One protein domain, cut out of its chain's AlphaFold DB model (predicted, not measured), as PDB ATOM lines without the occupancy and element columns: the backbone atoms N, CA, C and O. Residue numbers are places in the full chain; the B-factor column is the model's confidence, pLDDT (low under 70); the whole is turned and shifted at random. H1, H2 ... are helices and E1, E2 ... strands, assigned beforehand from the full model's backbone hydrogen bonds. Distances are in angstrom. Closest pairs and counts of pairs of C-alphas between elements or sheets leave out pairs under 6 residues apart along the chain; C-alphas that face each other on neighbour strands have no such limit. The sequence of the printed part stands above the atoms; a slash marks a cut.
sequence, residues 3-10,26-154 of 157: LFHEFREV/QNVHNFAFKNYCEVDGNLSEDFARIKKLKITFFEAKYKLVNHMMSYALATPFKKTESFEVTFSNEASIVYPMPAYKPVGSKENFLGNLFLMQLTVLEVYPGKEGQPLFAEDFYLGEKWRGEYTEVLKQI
ATOM      1  N   LEU A   3     181.059 146.415 178.218       52.53
ATOM      2  CA  LEU A   3     181.645 147.438 179.078       52.53
ATOM      3  C   LEU A   3     180.805 148.698 178.924       52.53
ATOM      4  O   LEU A   3     180.633 149.212 177.817       52.53
ATOM      5  N   PHE A   4     180.251 149.158 180.039       43.34
ATOM      6  CA  PHE A   4     179.483 150.389 180.089       43.34
ATOM      7  C   PHE A   4     180.367 151.496 180.650       43.34
ATOM      8  O   PHE A   4     180.869 151.393 181.766       43.34
ATOM      9  N   HIS A   5     180.542 152.558 179.875       51.53
ATOM     10  CA  HIS A   5     181.140 153.794 180.348       51.53
ATOM     11  C   HIS A   5     180.327 154.948 179.790       51.53
ATOM     12  O   HIS A   5     179.956 154.948 178.616       51.53
ATOM     13  N   GLU A   6     179.997 155.901 180.651       45.56
ATOM     14  CA  GLU A   6     179.217 157.060 180.256       45.56
ATOM     15  C   GLU A   6     180.146 158.112 179.646       45.56
ATOM     16  O   GLU A   6     180.998 158.674 180.326       45.56
ATOM     17  N   PHE A   7     179.954 158.401 178.361       53.66
ATOM     18  CA  PHE A   7     180.651 159.479 177.666       53.66
ATOM     19  C   PHE A   7     179.770 160.731 177.691       53.66
ATOM     20  O   PHE A   7     178.716 160.757 177.051       53.66
ATOM     21  N   ARG A   8     180.189 161.776 178.415       49.41
ATOM     22  CA  ARG A   8     179.511 163.082 178.412       49.41
ATOM     23  C   ARG A   8     180.319 164.083 177.592       49.41
ATOM     24  O   ARG A   8     181.352 164.561 178.039       49.41
ATOM     25  N   GLU A   9     179.839 164.431 176.401       49.78
ATOM     26  CA  GLU A   9     180.377 165.558 175.625       49.78
ATOM     27  C   GLU A   9     179.636 166.853 175.986       49.78
ATOM     28  O   GLU A   9     178.755 167.312 175.260       49.78
ATOM     29  N   VAL A  10     179.981 167.438 177.132       42.16
ATOM     30  CA  VAL A  10     179.512 168.768 177.544       42.16
ATOM     31  C   VAL A  10     180.713 169.681 177.801       42.16
ATOM     32  O   VAL A  10     181.787 169.203 178.164       42.16
ATOM     33  N   GLN A  26     189.220 157.387 170.372       77.75
ATOM     34  CA  GLN A  26     190.591 156.995 170.718       77.75
ATOM     35  C   GLN A  26     191.508 158.180 171.086       77.75
ATOM     36  O   GLN A  26     192.564 157.984 171.682       77.75
ATOM     37  N   ASN A  27     191.161 159.415 170.709       76.56
ATOM     38  CA  ASN A  27     191.949 160.606 171.041       76.56
ATOM     39  C   ASN A  27     191.644 161.120 172.449       76.56
ATOM     40  O   ASN A  27     192.456 161.838 173.021       76.56
ATOM     41  N   VAL A  28     190.467 160.793 172.983       76.31
ATOM     42  CA  VAL A  28     189.995 161.285 174.285       76.31
ATOM     43  C   VAL A  28     190.061 160.183 175.332       76.31
ATOM     44  O   VAL A  28     190.370 160.461 176.484       76.31
ATOM     45  N   HIS A  29     189.825 158.935 174.932       78.69
ATOM     46  CA  HIS A  29     189.715 157.801 175.835       78.69
ATOM     47  C   HIS A  29     190.743 156.734 175.524       78.69
ATOM     48  O   HIS A  29     191.182 156.566 174.383       78.69
ATOM     49  N   ASN A  30     191.088 155.996 176.566       81.44
ATOM     50  CA  ASN A  30     191.882 154.799 176.480       81.44
ATOM     51  C   ASN A  30     191.015 153.603 176.868       81.44
ATOM     52  O   ASN A  30     190.326 153.652 177.886       81.44
ATOM     53  N   PHE A  31     191.046 152.557 176.049       86.75
ATOM     54  CA  PHE A  31     190.503 151.253 176.409       86.75
ATOM     55  C   PHE A  31     191.670 150.281 176.487       86.75
ATOM     56  O   PHE A  31     192.377 150.125 175.490       86.75
ATOM     57  N   ALA A  32     191.862 149.660 177.644       90.25
ATOM     58  CA  ALA A  32     192.942 148.721 177.886       90.25
ATOM     59  C   ALA A  32     192.481 147.533 178.731       90.25
ATOM     60  O   ALA A  32     191.511 147.642 179.475       90.25
ATOM     61  N   PHE A  33     193.170 146.404 178.616       90.62
ATOM     62  CA  PHE A  33     193.012 145.265 179.522       90.62
ATOM     63  C   PHE A  33     194.262 144.384 179.495       90.62
ATOM     64  O   PHE A  33     195.049 144.437 178.543       90.62
ATOM     65  N   LYS A  34     194.449 143.560 180.528       91.38
ATOM     66  CA  LYS A  34     195.483 142.522 180.547       91.38
ATOM     67  C   LYS A  34     195.022 141.333 179.711       91.38
ATOM     68  O   LYS A  34     194.008 140.713 180.022       91.38
ATOM     69  N   ASN A  35     195.772 141.000 178.664       91.75
ATOM     70  CA  ASN A  35     195.539 139.807 177.843       91.75
ATOM     71  C   ASN A  35     196.457 138.644 178.268       91.75
ATOM     72  O   ASN A  35     197.036 137.943 177.440       91.75
ATOM     73  N   TYR A  36     196.665 138.509 179.576       88.81
ATOM     74  CA  TYR A  36     197.492 137.491 180.213       88.81
ATOM     75  C   TYR A  36     197.020 137.275 181.650       88.81
ATOM     76  O   TYR A  36     196.286 138.103 182.189       88.81
ATOM     77  N   CYS A  37     197.472 136.178 182.253       86.06
ATOM     78  CA  CYS A  37     197.185 135.824 183.634       86.06
ATOM     79  C   CYS A  37     198.461 135.842 184.472       86.06
ATOM     80  O   CYS A  37     199.501 135.350 184.022       86.06
ATOM     81  N   GLU A  38     198.361 136.374 185.686       86.56
ATOM     82  CA  GLU A  38     199.363 136.216 186.736       86.56
ATOM     83  C   GLU A  38     198.814 135.253 187.794       86.56
ATOM     84  O   GLU A  38     197.744 135.484 188.351       86.56
ATOM     85  N   VAL A  39     199.547 134.179 188.085       84.25
ATOM     86  CA  VAL A  39     199.255 133.254 189.188       84.25
ATOM     87  C   VAL A  39     200.413 133.341 190.167       84.25
ATOM     88  O   VAL A  39     201.569 133.178 189.775       84.25
ATOM     89  N   ASP A  40     200.113 133.668 191.425       84.31
ATOM     90  CA  ASP A  40     201.117 133.875 192.478       84.31
ATOM     91  C   ASP A  40     202.234 134.859 192.065       84.31
ATOM     92  O   ASP A  40     203.409 134.682 192.382       84.31
ATOM     93  N   GLY A  41     201.867 135.897 191.302       80.31
ATOM     94  CA  GLY A  41     202.787 136.930 190.813       80.31
ATOM     95  C   GLY A  41     203.653 136.527 189.614       80.31
ATOM     96  O   GLY A  41     204.496 137.320 189.198       80.31
ATOM     97  N   ASN A  42     203.452 135.338 189.040       85.31
ATOM     98  CA  ASN A  42     204.156 134.877 187.844       85.31
ATOM     99  C   ASN A  42     203.218 134.803 186.640       85.31
ATOM    100  O   ASN A  42     202.076 134.359 186.753       85.31
ATOM    101  N   LEU A  43     203.723 135.189 185.466       85.50
ATOM    102  CA  LEU A  43     202.992 135.034 184.211       85.50
ATOM    103  C   LEU A  43     202.717 133.553 183.941       85.50
ATOM    104  O   LEU A  43     203.643 132.746 183.868       85.50
ATOM    105  N   SER A  44     201.446 133.215 183.749       85.25
ATOM    106  CA  SER A  44     201.027 131.873 183.366       85.25
ATOM    107  C   SER A  44     200.783 131.785 181.859       85.25
ATOM    108  O   SER A  44     200.074 132.601 181.257       85.25
ATOM    109  N   GLU A  45     201.374 130.769 181.235       84.38
ATOM    110  CA  GLU A  45     201.122 130.405 179.834       84.38
ATOM    111  C   GLU A  45     200.002 129.368 179.690       84.38
ATOM    112  O   GLU A  45     199.624 129.003 178.580       84.38
ATOM    113  N   ASP A  46     199.438 128.919 180.812       87.50
ATOM    114  CA  ASP A  46     198.432 127.862 180.827       87.50
ATOM    115  C   ASP A  46     197.059 128.354 180.361       87.50
ATOM    116  O   ASP A  46     196.225 127.549 179.954       87.50
ATOM    117  N   PHE A  47     196.812 129.662 180.402       88.81
ATOM    118  CA  PHE A  47     195.524 130.257 180.061       88.81
ATOM    119  C   PHE A  47     195.438 130.647 178.589       88.81
ATOM    120  O   PHE A  47     196.404 131.126 177.991       88.81
ATOM    121  N   ALA A  48     194.244 130.499 178.013       90.75
ATOM    122  CA  ALA A  48     193.991 130.979 176.664       90.75
ATOM    123  C   ALA A  48     194.029 132.515 176.623       90.75
ATOM    124  O   ALA A  48     193.537 133.184 177.535       90.75
ATOM    125  N   ARG A  49     194.573 133.070 175.533       91.88
ATOM    126  CA  ARG A  49     194.695 134.523 175.305       91.88
ATOM    127  C   ARG A  49     193.827 134.954 174.135       91.88
ATOM    128  O   ARG A  49     193.669 134.209 173.168       91.88
ATOM    129  N   ILE A  50     193.283 136.166 174.173       94.19
ATOM    130  CA  ILE A  50     192.497 136.693 173.052       94.19
ATOM    131  C   ILE A  50     193.439 136.916 171.868       94.19
ATOM    132  O   ILE A  50     194.382 137.696 171.962       94.19
ATOM    133  N   LYS A  51     193.157 136.253 170.743       95.00
ATOM    134  CA  LYS A  51     193.851 136.474 169.470       95.00
ATOM    135  C   LYS A  51     193.135 137.532 168.651       95.00
ATOM    136  O   LYS A  51     193.774 138.411 168.086       95.00
ATOM    137  N   LYS A  52     191.804 137.447 168.579       96.12
ATOM    138  CA  LYS A  52     190.980 138.329 167.752       96.12
ATOM    139  C   LYS A  52     189.734 138.774 168.502       96.12
ATOM    140  O   LYS A  52     188.965 137.948 168.994       96.12
ATOM    141  N   LEU A  53     189.522 140.084 168.557       95.25
ATOM    142  CA  LEU A  53     188.419 140.729 169.254       95.25
ATOM    143  C   LEU A  53     187.608 141.585 168.288       95.25
ATOM    144  O   LEU A  53     188.160 142.400 167.553       95.25
ATOM    145  N   LYS A  54     186.286 141.445 168.331       95.06
ATOM    146  CA  LYS A  54     185.355 142.354 167.673       95.06
ATOM    147  C   LYS A  54     184.817 143.367 168.670       95.06
ATOM    148  O   LYS A  54     184.211 142.991 169.673       95.06
ATOM    149  N   ILE A  55     184.977 144.642 168.345       92.06
ATOM    150  CA  ILE A  55     184.429 145.773 169.090       92.06
ATOM    151  C   ILE A  55     183.265 146.329 168.284       92.06
ATOM    152  O   ILE A  55     183.447 146.746 167.144       92.06
ATOM    153  N   THR A  56     182.062 146.310 168.850       90.12
ATOM    154  CA  THR A  56     180.864 146.865 168.207       90.12
ATOM    155  C   THR A  56     180.360 148.065 168.987       90.12
ATOM    156  O   THR A  56     180.130 147.963 170.191       90.12
ATOM    157  N   PHE A  57     180.164 149.176 168.285       86.00
ATOM    158  CA  PHE A  57     179.606 150.401 168.831       86.00
ATOM    159  C   PHE A  57     178.098 150.444 168.632       86.00
ATOM    160  O   PHE A  57     177.565 150.057 167.586       86.00
ATOM    161  N   PHE A  58     177.425 150.941 169.659       85.38
ATOM    162  CA  PHE A  58     176.016 151.267 169.631       85.38
ATOM    163  C   PHE A  58     175.819 152.701 170.095       85.38
ATOM    164  O   PHE A  58     176.446 153.127 171.062       85.38
ATOM    165  N   GLU A  59     174.899 153.407 169.450       82.06
ATOM    166  CA  GLU A  59     174.544 154.783 169.782       82.06
ATOM    167  C   GLU A  59     173.069 154.910 170.127       82.06
ATOM    168  O   GLU A  59     172.205 154.339 169.458       82.06
ATOM    169  N   ALA A  60     172.776 155.715 171.140       81.56
ATOM    170  CA  ALA A  60     171.431 156.160 171.455       81.56
ATOM    171  C   ALA A  60     171.439 157.649 171.772       81.56
ATOM    172  O   ALA A  60     172.302 158.131 172.495       81.56
ATOM    173  N   LYS A  61     170.438 158.382 171.297       80.31
ATOM    174  CA  LYS A  61     170.236 159.770 171.712       80.31
ATOM    175  C   LYS A  61     169.714 159.796 173.137       80.31
ATOM    176  O   LYS A  61     168.875 158.964 173.489       80.31
ATOM    177  N   TYR A  62     170.138 160.777 173.925       77.50
ATOM    178  CA  TYR A  62     169.621 160.967 175.278       77.50
ATOM    179  C   TYR A  62     169.019 162.359 175.483       77.50
ATOM    180  O   TYR A  62     169.273 163.304 174.731       77.50
ATOM    181  N   LYS A  63     168.194 162.461 176.524       77.44
ATOM    182  CA  LYS A  63     167.671 163.712 177.071       77.44
ATOM    183  C   LYS A  63     167.880 163.746 178.580       77.44
ATOM    184  O   LYS A  63     167.970 162.698 179.219       77.44
ATOM    185  N   LEU A  64     167.920 164.948 179.135       75.81
ATOM    186  CA  LEU A  64     167.873 165.146 180.575       75.81
ATOM    187  C   LEU A  64     166.421 165.040 181.055       75.81
ATOM    188  O   LEU A  64     165.499 165.548 180.416       75.81
ATOM    189  N   VAL A  65     166.219 164.359 182.174       75.50
ATOM    190  CA  VAL A  65     164.935 164.224 182.872       75.50
ATOM    191  C   VAL A  65     165.133 164.548 184.354       75.50
ATOM    192  O   VAL A  65     166.265 164.733 184.802       75.50
ATOM    193  N   ASN A  66     164.039 164.651 185.112       77.00
ATOM    194  CA  ASN A  66     164.063 164.963 186.547       77.00
ATOM    195  C   ASN A  66     164.849 166.247 186.862       77.00
ATOM    196  O   ASN A  66     165.818 166.207 187.612       77.00
ATOM    197  N   HIS A  67     164.465 167.378 186.263       74.25
ATOM    198  CA  HIS A  67     165.140 168.669 186.476       74.25
ATOM    199  C   HIS A  67     166.661 168.615 186.231       74.25
ATOM    200  O   HIS A  67     167.436 169.161 187.005       74.25
ATOM    201  N   MET A  68     167.089 167.935 185.161       69.00
ATOM    202  CA  MET A  68     168.504 167.758 184.795       69.00
ATOM    203  C   MET A  68     169.329 166.852 185.721       69.00
ATOM    204  O   MET A  68     170.536 166.741 185.533       69.00
ATOM    205  N   MET A  69     168.702 166.136 186.660       69.00
ATOM    206  CA  MET A  69     169.413 165.216 187.556       69.00
ATOM    207  C   MET A  69     169.636 163.819 186.967       69.00
ATOM    208  O   MET A  69     170.365 163.017 187.546       69.00
ATOM    209  N   SER A  70     168.974 163.464 185.863       71.00
ATOM    210  CA  SER A  70     169.061 162.108 185.307       71.00
ATOM    211  C   SER A  70     169.041 162.094 183.784       71.00
ATOM    212  O   SER A  70     168.487 162.984 183.140       71.00
ATOM    213  N   TYR A  71     169.598 161.029 183.211       73.00
ATOM    214  CA  TYR A  71     169.611 160.770 181.776       73.00
ATOM    215  C   TYR A  71     168.514 159.772 181.416       73.00
ATOM    216  O   TYR A  71     168.352 158.750 182.078       73.00
ATOM    217  N   ALA A  72     167.779 160.044 180.341       80.06
ATOM    218  CA  ALA A  72     166.865 159.083 179.740       80.06
ATOM    219  C   ALA A  72     167.213 158.875 178.269       80.06
ATOM    220  O   ALA A  72     167.456 159.835 177.531       80.06
ATOM    221  N   LEU A  73     167.177 157.616 177.828       82.69
ATOM    222  CA  LEU A  73     167.268 157.281 176.413       82.69
ATOM    223  C   LEU A  73     166.074 157.889 175.677       82.69
ATOM    224  O   LEU A  73     164.917 157.651 176.019       82.69
ATOM    225  N   ALA A  74     166.361 158.692 174.661       82.00
ATOM    226  CA  ALA A  74     165.361 159.255 173.766       82.00
ATOM    227  C   ALA A  74     165.146 158.372 172.526       82.00
ATOM    228  O   ALA A  74     164.119 158.471 171.858       82.00
ATOM    229  N   THR A  75     166.103 157.488 172.231       81.81
ATOM    230  CA  THR A  75     165.999 156.435 171.215       81.81
ATOM    231  C   THR A  75     166.614 155.137 171.740       81.81
ATOM    232  O   THR A  75     167.507 155.204 172.582       81.81
ATOM    233  N   PRO A  76     166.218 153.956 171.228       86.25
ATOM    234  CA  PRO A  76     166.941 152.721 171.522       86.25
ATOM    235  C   PRO A  76     168.377 152.781 170.987       86.25
ATOM    236  O   PRO A  76     168.650 153.495 170.015       86.25
ATOM    237  N   PHE A  77     169.270 151.998 171.596       85.12
ATOM    238  CA  PHE A  77     170.618 151.783 171.079       85.12
ATOM    239  C   PHE A  77     170.560 151.137 169.698       85.12
ATOM    240  O   PHE A  77     169.907 150.111 169.498       85.12
ATOM    241  N   LYS A  78     171.262 151.737 168.742       87.38
ATOM    242  CA  LYS A  78     171.428 151.203 167.394       87.38
ATOM    243  C   LYS A  78     172.889 150.916 167.153       87.38
ATOM    244  O   LYS A  78     173.731 151.764 167.425       87.38
ATOM    245  N   LYS A  79     173.170 149.733 166.614       89.00
ATOM    246  CA  LYS A  79     174.502 149.396 166.129       89.00
ATOM    247  C   LYS A  79     174.923 150.423 165.077       89.00
ATOM    248  O   LYS A  79     174.158 150.676 164.146       89.00
ATOM    249  N   THR A  80     176.127 150.955 165.213       84.81
ATOM    250  CA  THR A  80     176.701 151.916 164.268       84.81
ATOM    251  C   THR A  80     177.850 151.302 163.492       84.81
ATOM    252  O   THR A  80     177.759 151.182 162.274       84.81
ATOM    253  N   GLU A  81     178.887 150.828 164.180       88.50
ATOM    254  CA  GLU A  81     180.094 150.311 163.538       88.50
ATOM    255  C   GLU A  81     180.682 149.114 164.288       88.50
ATOM    256  O   GLU A  81     180.418 148.895 165.473       88.50
ATOM    257  N   SER A  82     181.460 148.296 163.580       92.12
ATOM    258  CA  SER A  82     182.190 147.173 164.157       92.12
ATOM    259  C   SER A  82     183.616 147.150 163.634       92.12
ATOM    260  O   SER A  82     183.830 147.273 162.433       92.12
ATOM    261  N   PHE A  83     184.557 146.877 164.526       93.69
ATOM    262  CA  PHE A  83     185.973 146.747 164.218       93.69
ATOM    263  C   PHE A  83     186.471 145.392 164.692       93.69
ATOM    264  O   PHE A  83     186.044 144.909 165.740       93.69
ATOM    265  N   GLU A  84     187.375 144.790 163.932       96.25
ATOM    266  CA  GLU A  84     188.102 143.597 164.349       96.25
ATOM    267  C   GLU A  84     189.548 143.986 164.631       96.25
ATOM    268  O   GLU A  84     190.191 144.647 163.817       96.25
ATOM    269  N   VAL A  85     190.042 143.587 165.797       94.44
ATOM    270  CA  VAL A  85     191.402 143.852 166.260       94.44
ATOM    271  C   VAL A  85     192.070 142.517 166.555       94.44
ATOM    272  O   VAL A  85     191.458 141.636 167.163       94.44
ATOM    273  N   THR A  86     193.317 142.374 166.116       95.88
ATOM    274  CA  THR A  86     194.135 141.177 166.334       95.88
ATOM    275  C   THR A  86     195.301 141.514 167.252       95.88
ATOM    276  O   THR A  86     195.910 142.574 167.106       95.88
ATOM    277  N   PHE A  87     195.626 140.606 168.164       94.50
ATOM    278  CA  PHE A  87     196.744 140.730 169.096       94.50
ATOM    279  C   PHE A  87     197.822 139.687 168.800       94.50
ATOM    280  O   PHE A  87     197.528 138.625 168.248       94.50
ATOM    281  N   SER A  88     199.067 139.985 169.172       92.81
ATOM    282  CA  SER A  88     200.134 138.983 169.213       92.81
ATOM    283  C   SER A  88     199.864 137.965 170.331       92.81
ATOM    284  O   SER A  88     199.053 138.203 171.226       92.81
ATOM    285  N   ASN A  89     200.559 136.823 170.306       90.38
ATOM    286  CA  ASN A  89     200.506 135.832 171.394       90.38
ATOM    287  C   ASN A  89     201.398 136.214 172.598       90.38
ATOM    288  O   ASN A  89     201.796 135.364 173.391       90.38
ATOM    289  N   GLU A  90     201.769 137.484 172.720       89.69
ATOM    290  CA  GLU A  90     202.641 137.966 173.787       89.69
ATOM    291  C   GLU A  90     201.811 138.376 175.002       89.69
ATOM    292  O   GLU A  90     200.777 139.041 174.876       89.69
ATOM    293  N   ALA A  91     202.282 138.003 176.192       88.19
ATOM    294  CA  ALA A  91     201.681 138.444 177.442       88.19
ATOM    295  C   ALA A  91     201.851 139.964 177.582       88.19
ATOM    296  O   ALA A  91     202.942 140.460 177.853       88.19
ATOM    297  N   SER A  92     200.773 140.709 177.340       88.94
ATOM    298  CA  SER A  92     200.809 142.169 177.310       88.94
ATOM    299  C   SER A  92     199.477 142.800 177.712       88.94
ATOM    300  O   SER A  92     198.399 142.204 177.613       88.94
ATOM    301  N   ILE A  93     199.569 144.040 178.185       90.44
ATOM    302  CA  ILE A  93     198.421 144.939 178.244       90.44
ATOM    303  C   ILE A  93     198.150 145.405 176.818       90.44
ATOM    304  O   ILE A  93     199.048 145.912 176.145       90.44
ATOM    305  N   VAL A  94     196.911 145.251 176.366       92.19
ATOM    306  CA  VAL A  94     196.505 145.629 175.012       92.19
ATOM    307  C   VAL A  94     195.634 146.875 175.036       92.19
ATOM    308  O   VAL A  94     194.882 147.083 175.983       92.19
ATOM    309  N   TYR A  95     195.702 147.672 173.965       91.44
ATOM    310  CA  TYR A  95     194.991 148.948 173.829       91.44
ATOM    311  C   TYR A  95     194.136 148.983 172.550       91.44
ATOM    312  O   TYR A  95     194.494 149.659 171.584       91.44
ATOM    313  N   PRO A  96     193.027 148.227 172.468       90.69
ATOM    314  CA  PRO A  96     192.347 148.000 171.195       90.69
ATOM    315  C   PRO A  96     191.322 149.069 170.822       90.69
ATOM    316  O   PRO A  96     190.485 148.805 169.962       90.69
ATOM    317  N   MET A  97     191.330 150.242 171.464       87.44
ATOM    318  CA  MET A  97     190.377 151.310 171.151       87.44
ATOM    319  C   MET A  97     190.495 151.706 169.668       87.44
ATOM    320  O   MET A  97     191.529 152.250 169.275       87.44
ATOM    321  N   PRO A  98     189.470 151.456 168.833       85.81
ATOM    322  CA  PRO A  98     189.558 151.755 167.417       85.81
ATOM    323  C   PRO A  98     189.313 153.240 167.155       85.81
ATOM    324  O   PRO A  98     188.724 153.968 167.961       85.81
ATOM    325  N   ALA A  99     189.709 153.659 165.959       83.62
ATOM    326  CA  ALA A  99     189.457 154.987 165.441       83.62
ATOM    327  C   ALA A  99     187.965 155.185 165.117       83.62
ATOM    328  O   ALA A  99     187.567 155.089 163.961       83.62
ATOM    329  N   TYR A 100     187.143 155.464 166.126       78.88
ATOM    330  CA  TYR A 100     185.698 155.615 165.973       78.88
ATOM    331  C   TYR A 100     185.236 157.062 166.155       78.88
ATOM    332  O   TYR A 100     185.648 157.754 167.091       78.88
ATOM    333  N   LYS A 101     184.352 157.519 165.262       77.88
ATOM    334  CA  LYS A 101     183.747 158.853 165.309       77.88
ATOM    335  C   LYS A 101     182.230 158.746 165.527       77.88
ATOM    336  O   LYS A 101     181.530 158.329 164.609       77.88
ATOM    337  N   PRO A 102     181.732 159.171 166.699       69.38
ATOM    338  CA  PRO A 102     180.324 159.402 166.994       69.38
ATOM    339  C   PRO A 102     179.508 160.032 165.866       69.38
ATOM    340  O   PRO A 102     179.869 161.094 165.351       69.38
ATOM    341  N   VAL A 103     178.351 159.450 165.543       63.34
ATOM    342  CA  VAL A 103     177.364 160.082 164.657       63.34
ATOM    343  C   VAL A 103     176.590 161.121 165.467       63.34
ATOM    344  O   VAL A 103     175.487 160.857 165.932       63.34
ATOM    345  N   GLY A 104     177.179 162.303 165.671       55.53
ATOM    346  CA  GLY A 104     176.644 163.353 166.552       55.53
ATOM    347  C   GLY A 104     175.145 163.681 166.383       55.53
ATOM    348  O   GLY A 104     174.510 163.391 165.366       55.53
ATOM    349  N   SER A 105     174.543 164.321 167.390       53.28
ATOM    350  CA  SER A 105     173.107 164.625 167.392       53.28
ATOM    351  C   SER A 105     172.737 165.866 166.553       53.28
ATOM    352  O   SER A 105     173.514 166.815 166.386       53.28
ATOM    353  N   LYS A 106     171.508 165.857 166.009       50.78
ATOM    354  CA  LYS A 106     170.812 167.044 165.466       50.78
ATOM    355  C   LYS A 106     170.110 167.810 166.600       50.78
ATOM    356  O   LYS A 106     169.851 167.220 167.645       50.78
ATOM    357  N   GLU A 107     169.752 169.069 166.333       54.94
ATOM    358  CA  GLU A 107     169.379 170.182 167.245       54.94
ATOM    359  C   GLU A 107     168.336 169.939 168.364       54.94
ATOM    360  O   GLU A 107     168.130 170.824 169.181       54.94
ATOM    361  N   ASN A 108     167.746 168.746 168.503       60.09
ATOM    362  CA  ASN A 108     166.729 168.442 169.528       60.09
ATOM    363  C   ASN A 108     167.183 167.439 170.609       60.09
ATOM    364  O   ASN A 108     166.368 167.012 171.425       60.09
ATOM    365  N   PHE A 109     168.452 167.013 170.611       66.69
ATOM    366  CA  PHE A 109     168.988 166.078 171.610       66.69
ATOM    367  C   PHE A 109     170.323 166.572 172.154       66.69
ATOM    368  O   PHE A 109     171.189 166.988 171.384       66.69
ATOM    369  N   LEU A 110     170.498 166.445 173.471       63.78
ATOM    370  CA  LEU A 110     171.681 166.923 174.196       63.78
ATOM    371  C   LEU A 110     172.960 166.152 173.852       63.78
ATOM    372  O   LEU A 110     174.051 166.620 174.139       63.78
ATOM    373  N   GLY A 111     172.837 164.982 173.225       66.81
ATOM    374  CA  GLY A 111     173.962 164.203 172.730       66.81
ATOM    375  C   GLY A 111     173.579 162.749 172.480       66.81
ATOM    376  O   GLY A 111     172.393 162.393 172.479       66.81
ATOM    377  N   ASN A 112     174.601 161.915 172.298       71.88
ATOM    378  CA  ASN A 112     174.466 160.467 172.201       71.88
ATOM    379  C   ASN A 112     175.206 159.788 173.357       71.88
ATOM    380  O   ASN A 112     176.296 160.210 173.735       71.88
ATOM    381  N   LEU A 113     174.613 158.724 173.884       74.56
ATOM    382  CA  LEU A 113     175.292 157.722 174.689       74.56
ATOM    383  C   LEU A 113     175.844 156.643 173.764       74.56
ATOM    384  O   LEU A 113     175.193 156.255 172.789       74.56
ATOM    385  N   PHE A 114     177.018 156.138 174.119       75.06
ATOM    386  CA  PHE A 114     177.723 155.099 173.388       75.06
ATOM    387  C   PHE A 114     177.861 153.859 174.251       75.06
ATOM    388  O   PHE A 114     178.069 153.952 175.457       75.06
ATOM    389  N   LEU A 115     177.776 152.698 173.618       78.88
ATOM    390  CA  LEU A 115     178.029 151.417 174.255       78.88
ATOM    391  C   LEU A 115     178.990 150.603 173.395       78.88
ATOM    392  O   LEU A 115     178.821 150.514 172.177       78.88
ATOM    393  N   MET A 116     179.988 150.005 174.045       85.19
ATOM    394  CA  MET A 116     180.944 149.098 173.422       85.19
ATOM    395  C   MET A 116     180.627 147.657 173.820       85.19
ATOM    396  O   MET A 116     180.683 147.275 174.991       85.19
ATOM    397  N   GLN A 117     180.322 146.835 172.823       88.00
ATOM    398  CA  GLN A 117     180.238 145.389 172.976       88.00
ATOM    399  C   GLN A 117     181.551 144.746 172.534       88.00
ATOM    400  O   GLN A 117     182.015 144.984 171.417       88.00
ATOM    401  N   LEU A 118     182.099 143.888 173.393       91.56
ATOM    402  CA  LEU A 118     183.307 143.114 173.135       91.56
ATOM    403  C   LEU A 118     182.947 141.646 172.887       91.56
ATOM    404  O   LEU A 118     182.398 140.973 173.771       91.56
ATOM    405  N   THR A 119     183.284 141.154 171.695       93.00
ATOM    406  CA  THR A 119     183.043 139.772 171.266       93.00
ATOM    407  C   THR A 119     184.358 139.129 170.851       93.00
ATOM    408  O   THR A 119     184.961 139.528 169.857       93.00
ATOM    409  N   VAL A 120     184.804 138.127 171.604       93.25
ATOM    410  CA  VAL A 120     185.990 137.333 171.255       93.25
ATOM    411  C   VAL A 120     185.654 136.458 170.053       93.25
ATOM    412  O   VAL A 120     184.648 135.753 170.067       93.25
ATOM    413  N   LEU A 121     186.468 136.553 169.002       95.00
ATOM    414  CA  LEU A 121     186.303 135.785 167.768       95.00
ATOM    415  C   LEU A 121     187.253 134.588 167.721       95.00
ATOM    416  O   LEU A 121     186.861 133.511 167.289       95.00
ATOM    417  N   GLU A 122     188.497 134.785 168.159       94.81
ATOM    418  CA  GLU A 122     189.537 133.755 168.167       94.81
ATOM    419  C   GLU A 122     190.420 133.902 169.408       94.81
ATOM    420  O   GLU A 122     190.637 135.014 169.904       94.81
ATOM    421  N   VAL A 123     190.984 132.784 169.862       93.75
ATOM    422  CA  VAL A 123     191.916 132.714 170.994       93.75
ATOM    423  C   VAL A 123     193.176 131.947 170.606       93.75
ATOM    424  O   VAL A 123     193.127 131.050 169.762       93.75
ATOM    425  N   TYR A 124     194.301 132.288 171.225       91.88
ATOM    426  CA  TYR A 124     195.434 131.378 171.328       91.88
ATOM    427  C   TYR A 124     195.101 130.352 172.414       91.88
ATOM    428  O   TYR A 124     194.739 130.762 173.521       91.88
ATOM    429  N   PRO A 125     195.142 129.043 172.108       89.06
ATOM    430  CA  PRO A 125     194.764 128.020 173.071       89.06
ATOM    431  C   PRO A 125     195.756 127.989 174.238       89.06
ATOM    432  O   PRO A 125     196.964 128.077 174.027       89.06
ATOM    433  N   GLY A 126     195.221 127.854 175.450       87.19
ATOM    434  CA  GLY A 126     195.986 127.488 176.640       87.19
ATOM    435  C   GLY A 126     196.008 125.971 176.837       87.19
ATOM    436  O   GLY A 126     195.668 125.205 175.929       87.19
ATOM    437  N   LYS A 127     196.360 125.527 178.044       89.00
ATOM    438  CA  LYS A 127     196.218 124.126 178.454       89.00
ATOM    439  C   LYS A 127     194.749 123.706 178.453       89.00
ATOM    440  O   LYS A 127     193.846 124.496 178.732       89.00
ATOM    441  N   GLU A 128     194.517 122.432 178.157       86.00
ATOM    442  CA  GLU A 128     193.178 121.847 178.162       86.00
ATOM    443  C   GLU A 128     192.491 122.051 179.523       86.00
ATOM    444  O   GLU A 128     193.101 121.882 180.579       86.00
ATOM    445  N   GLY A 129     191.220 122.457 179.491       82.12
ATOM    446  CA  GLY A 129     190.429 122.741 180.690       82.12
ATOM    447  C   GLY A 129     190.673 124.110 181.337       82.12
ATOM    448  O   GLY A 129     189.911 124.474 182.231       82.12
ATOM    449  N   GLN A 130     191.663 124.892 180.889       84.25
ATOM    450  CA  GLN A 130     191.877 126.251 181.396       84.25
ATOM    451  C   GLN A 130     190.987 127.280 180.684       84.25
ATOM    452  O   GLN A 130     190.764 127.180 179.472       84.25
ATOM    453  N   PRO A 131     190.456 128.283 181.411       83.19
ATOM    454  CA  PRO A 131     189.570 129.278 180.828       83.19
ATOM    455  C   PRO A 131     190.319 130.284 179.939       83.19
ATOM    456  O   PRO A 131     191.540 130.447 180.005       83.19
ATOM    457  N   LEU A 132     189.544 131.013 179.131       83.50
ATOM    458  CA  LEU A 132     189.982 132.293 178.578       83.50
ATOM    459  C   LEU A 132     190.203 133.272 179.726       83.50
ATOM    460  O   LEU A 132     189.301 133.466 180.542       83.50
ATOM    461  N   PHE A 133     191.355 133.934 179.727       80.44
ATOM    462  CA  PHE A 133     191.687 134.898 180.758       80.44
ATOM    463  C   PHE A 133     191.941 136.283 180.164       80.44
ATOM    464  O   PHE A 133     192.814 136.470 179.316       80.44
ATOM    465  N   ALA A 134     191.147 137.250 180.611       82.69
ATOM    466  CA  ALA A 134     191.335 138.664 180.335       82.69
ATOM    467  C   ALA A 134     190.837 139.450 181.548       82.69
ATOM    468  O   ALA A 134     189.714 139.229 182.003       82.69
ATOM    469  N   GLU A 135     191.669 140.352 182.054       82.75
ATOM    470  CA  GLU A 135     191.446 141.025 183.334       82.75
ATOM    471  C   GLU A 135     191.695 142.525 183.264       82.75
ATOM    472  O   GLU A 135     192.275 143.044 182.305       82.75
ATOM    473  N   ASP A 136     191.248 143.207 184.320       82.62
ATOM    474  CA  ASP A 136     191.507 144.617 184.571       82.62
ATOM    475  C   ASP A 136     191.133 145.514 183.377       82.62
ATOM    476  O   ASP A 136     191.915 146.311 182.857       82.62
ATOM    477  N   PHE A 137     189.897 145.355 182.901       83.38
ATOM    478  CA  PHE A 137     189.359 146.185 181.831       83.38
ATOM    479  C   PHE A 137     189.239 147.642 182.284       83.38
ATOM    480  O   PHE A 137     188.421 147.982 183.137       83.38
ATOM    481  N   TYR A 138     190.007 148.515 181.646       84.12
ATOM    482  CA  TYR A 138     189.998 149.950 181.863       84.12
ATOM    483  C   TYR A 138     189.414 150.672 180.662       84.12
ATOM    484  O   TYR A 138     189.909 150.535 179.547       84.12
ATOM    485  N   LEU A 139     188.398 151.491 180.908       79.94
ATOM    486  CA  LEU A 139     187.897 152.476 179.963       79.94
ATOM    487  C   LEU A 139     187.819 153.822 180.681       79.94
ATOM    488  O   LEU A 139     187.026 153.978 181.608       79.94
ATOM    489  N   GLY A 140     188.651 154.774 180.270       75.38
ATOM    490  CA  GLY A 140     188.722 156.085 180.910       75.38
ATOM    491  C   GLY A 140     189.333 157.157 180.017       75.38
ATOM    492  O   GLY A 140     189.880 156.872 178.951       75.38
ATOM    493  N   GLU A 141     189.210 158.412 180.435       74.75
ATOM    494  CA  GLU A 141     189.749 159.556 179.701       74.75
ATOM    495  C   GLU A 141     191.279 159.621 179.815       74.75
ATOM    496  O   GLU A 141     191.834 159.551 180.910       74.75
ATOM    497  N   LYS A 142     191.977 159.829 178.693       76.19
ATOM    498  CA  LYS A 142     193.449 159.881 178.630       76.19
ATOM    499  C   LYS A 142     194.058 160.961 179.523       76.19
ATOM    500  O   LYS A 142     195.165 160.789 180.020       76.19
ATOM    501  N   TRP A 143     193.345 162.065 179.753       74.25
ATOM    502  CA  TRP A 143     193.835 163.150 180.609       74.25
ATOM    503  C   TRP A 143     193.920 162.758 182.092       74.25
ATOM    504  O   TRP A 143     194.652 163.402 182.836       74.25
ATOM    505  N   ARG A 144     193.218 161.698 182.520       68.19
ATOM    506  CA  ARG A 144     193.304 161.154 183.886       68.19
ATOM    507  C   ARG A 144     194.515 160.242 184.101       68.19
ATOM    508  O   ARG A 144     194.741 159.805 185.223       68.19
ATOM    509  N   GLY A 145     195.290 159.979 183.050       66.56
ATOM    510  CA  GLY A 145     196.466 159.116 183.082       66.56
ATOM    511  C   GLY A 145     196.294 157.841 182.260       66.56
ATOM    512  O   GLY A 145     195.185 157.407 181.930       66.56
ATOM    513  N   GLU A 146     197.431 157.247 181.908       74.31
ATOM    514  CA  GLU A 146     197.487 155.949 181.243       74.31
ATOM    515  C   GLU A 146     197.052 154.835 182.197       74.31
ATOM    516  O   GLU A 146     197.234 154.918 183.411       74.31
ATOM    517  N   TYR A 147     196.509 153.755 181.639       74.75
ATOM    518  CA  TYR A 147     196.019 152.617 182.417       74.75
ATOM    519  C   TYR A 147     197.073 152.045 183.386       74.75
ATOM    520  O   TYR A 147     196.763 151.728 184.529       74.75
ATOM    521  N   THR A 148     198.339 151.988 182.972       76.44
ATOM    522  CA  THR A 148     199.454 151.543 183.823       76.44
ATOM    523  C   THR A 148     199.718 152.468 185.010       76.44
ATOM    524  O   THR A 148     200.155 151.992 186.051       76.44
ATOM    525  N   GLU A 149     199.444 153.769 184.892       74.50
ATOM    526  CA  GLU A 149     199.544 154.717 186.009       74.50
ATOM    527  C   GLU A 149     198.356 154.590 186.962       74.50
ATOM    528  O   GLU A 149     198.524 154.727 188.172       74.50
ATOM    529  N   VAL A 150     197.168 154.276 186.436       70.38
ATOM    530  CA  VAL A 150     195.988 153.959 187.256       70.38
ATOM    531  C   VAL A 150     196.228 152.678 188.056       70.38
ATOM    532  O   VAL A 150     195.975 152.659 189.255       70.38
ATOM    533  N   LEU A 151     196.794 151.635 187.436       72.75
ATOM    534  CA  LEU A 151     197.135 150.385 188.126       72.75
ATOM    535  C   LEU A 151     198.094 150.587 189.306       72.75
ATOM    536  O   LEU A 151     197.970 149.884 190.300       72.75
ATOM    537  N   LYS A 152     199.031 151.542 189.231       73.81
ATOM    538  CA  LYS A 152     199.948 151.850 190.346       73.81
ATOM    539  C   LYS A 152     199.251 152.492 191.549       73.81
ATOM    540  O   LYS A 152     199.818 152.486 192.633       73.81
ATOM    541  N   GLN A 153     198.082 153.096 191.343       67.88
ATOM    542  CA  GLN A 153     197.307 153.772 192.391       67.88
ATOM    543  C   GLN A 153     196.302 152.838 193.070       67.88
ATOM    544  O   GLN A 153     195.763 153.178 194.120       67.88
ATOM    545  N   ILE A 154     196.027 151.684 192.464       68.19
ATOM    546  CA  ILE A 154     195.240 150.629 193.088       68.19
ATOM    547  C   ILE A 154     196.215 149.864 193.979       68.19
ATOM    548  O   ILE A 154     197.042 149.096 193.485       68.19
TER     549      ILE A 154
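AT A GLANCE: This is residues 3 to 10 and 26 to 154 of the 157 residues of an uncharacterized protein of Leptospira bandrabouensis (UniProt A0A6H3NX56). A long, narrow, twisted sheet, built round the long strand E4 with E7 on one side and E6 and E5 on the other, makes the length of an elongated domain. A separate two-strand pair, E1 and E8, runs along part of this length at a distance from the long sheet, with the one short helix H1 next to it on the side away from that sheet; the small hairpin E2 and E3 lies at one end of the domain and the hairpin end of E4 and E5 at the other. The 137 printed residues include eight named strands and then one named helix, in the order E1 to E8, H1; the neighbour strands are antiparallel and the class is mostly strand. The whole is loose, with a radius of gyration of the C-alphas of 17.7 A, and spans 53 by 32 by 25 A.

HOW THE PARTS SIT: E4, residues 49 to 65, bends by 79 degrees at residue 52 and has staggered neighbours. E7, residues 111 to 124, is antiparallel to it at 166 degrees, with N 56 and O 117 2.9 A apart. On the other side of E4 is E6, residues 78 to 86, antiparallel at 156 degrees, with N 55 and O 83 2.8 A apart. E5, residues 70 to 73, is on the same side as E6, beside residues 62 to 65, and forms a hairpin with E4; N 65 and O 70 are 2.8 A apart. E1, residues 29 to 34, and E8, residues 135 to 141, are antiparallel at 169 degrees, with N 32 and O 138 2.9 A apart. E1 is apart from E4 and E7. Residues 33 to 34 of E1 also pair, antiparallel, with residues 93 to 94. E1 runs on at 45 degrees into E2, residues 37 to 39, which forms a hairpin with E3, residues 42 to 44; N 39 and O 42 are 2.9 A apart. The closest C-alphas of E8 and H1, residues 147 to 153, are those of Tyr 138 and Tyr 147, 6.6 A apart. In H1, 2 of 3 O i to N i+4 pairs are within hydrogen-bond range.

IN THESE COORDINATES: E4 is 42.7 A long, from C-alpha 49 at (194.695, 134.523, 175.305) to C-alpha 65 at (164.935, 164.224, 182.872). E7 measures 39.2 A, E6 24.8 A, E8 19.0 A and E1 17.0 A. H1 ends at C-alpha 153, (197.307, 153.772, 192.391).

THE WHOLE: The two C-alphas farthest apart, those of His 67 and Glu 128, are 55.2 A apart. Residues 11 to 25 are not printed, and C-alphas 10 and 26 are 17.5 A apart across the cut. The link from E6 to E7, residues 87 to 110, is long. The mean pLDDT of the printed part is 80.1; 24 residues are under 70, among them residues 3 to 10 and 102 to 111.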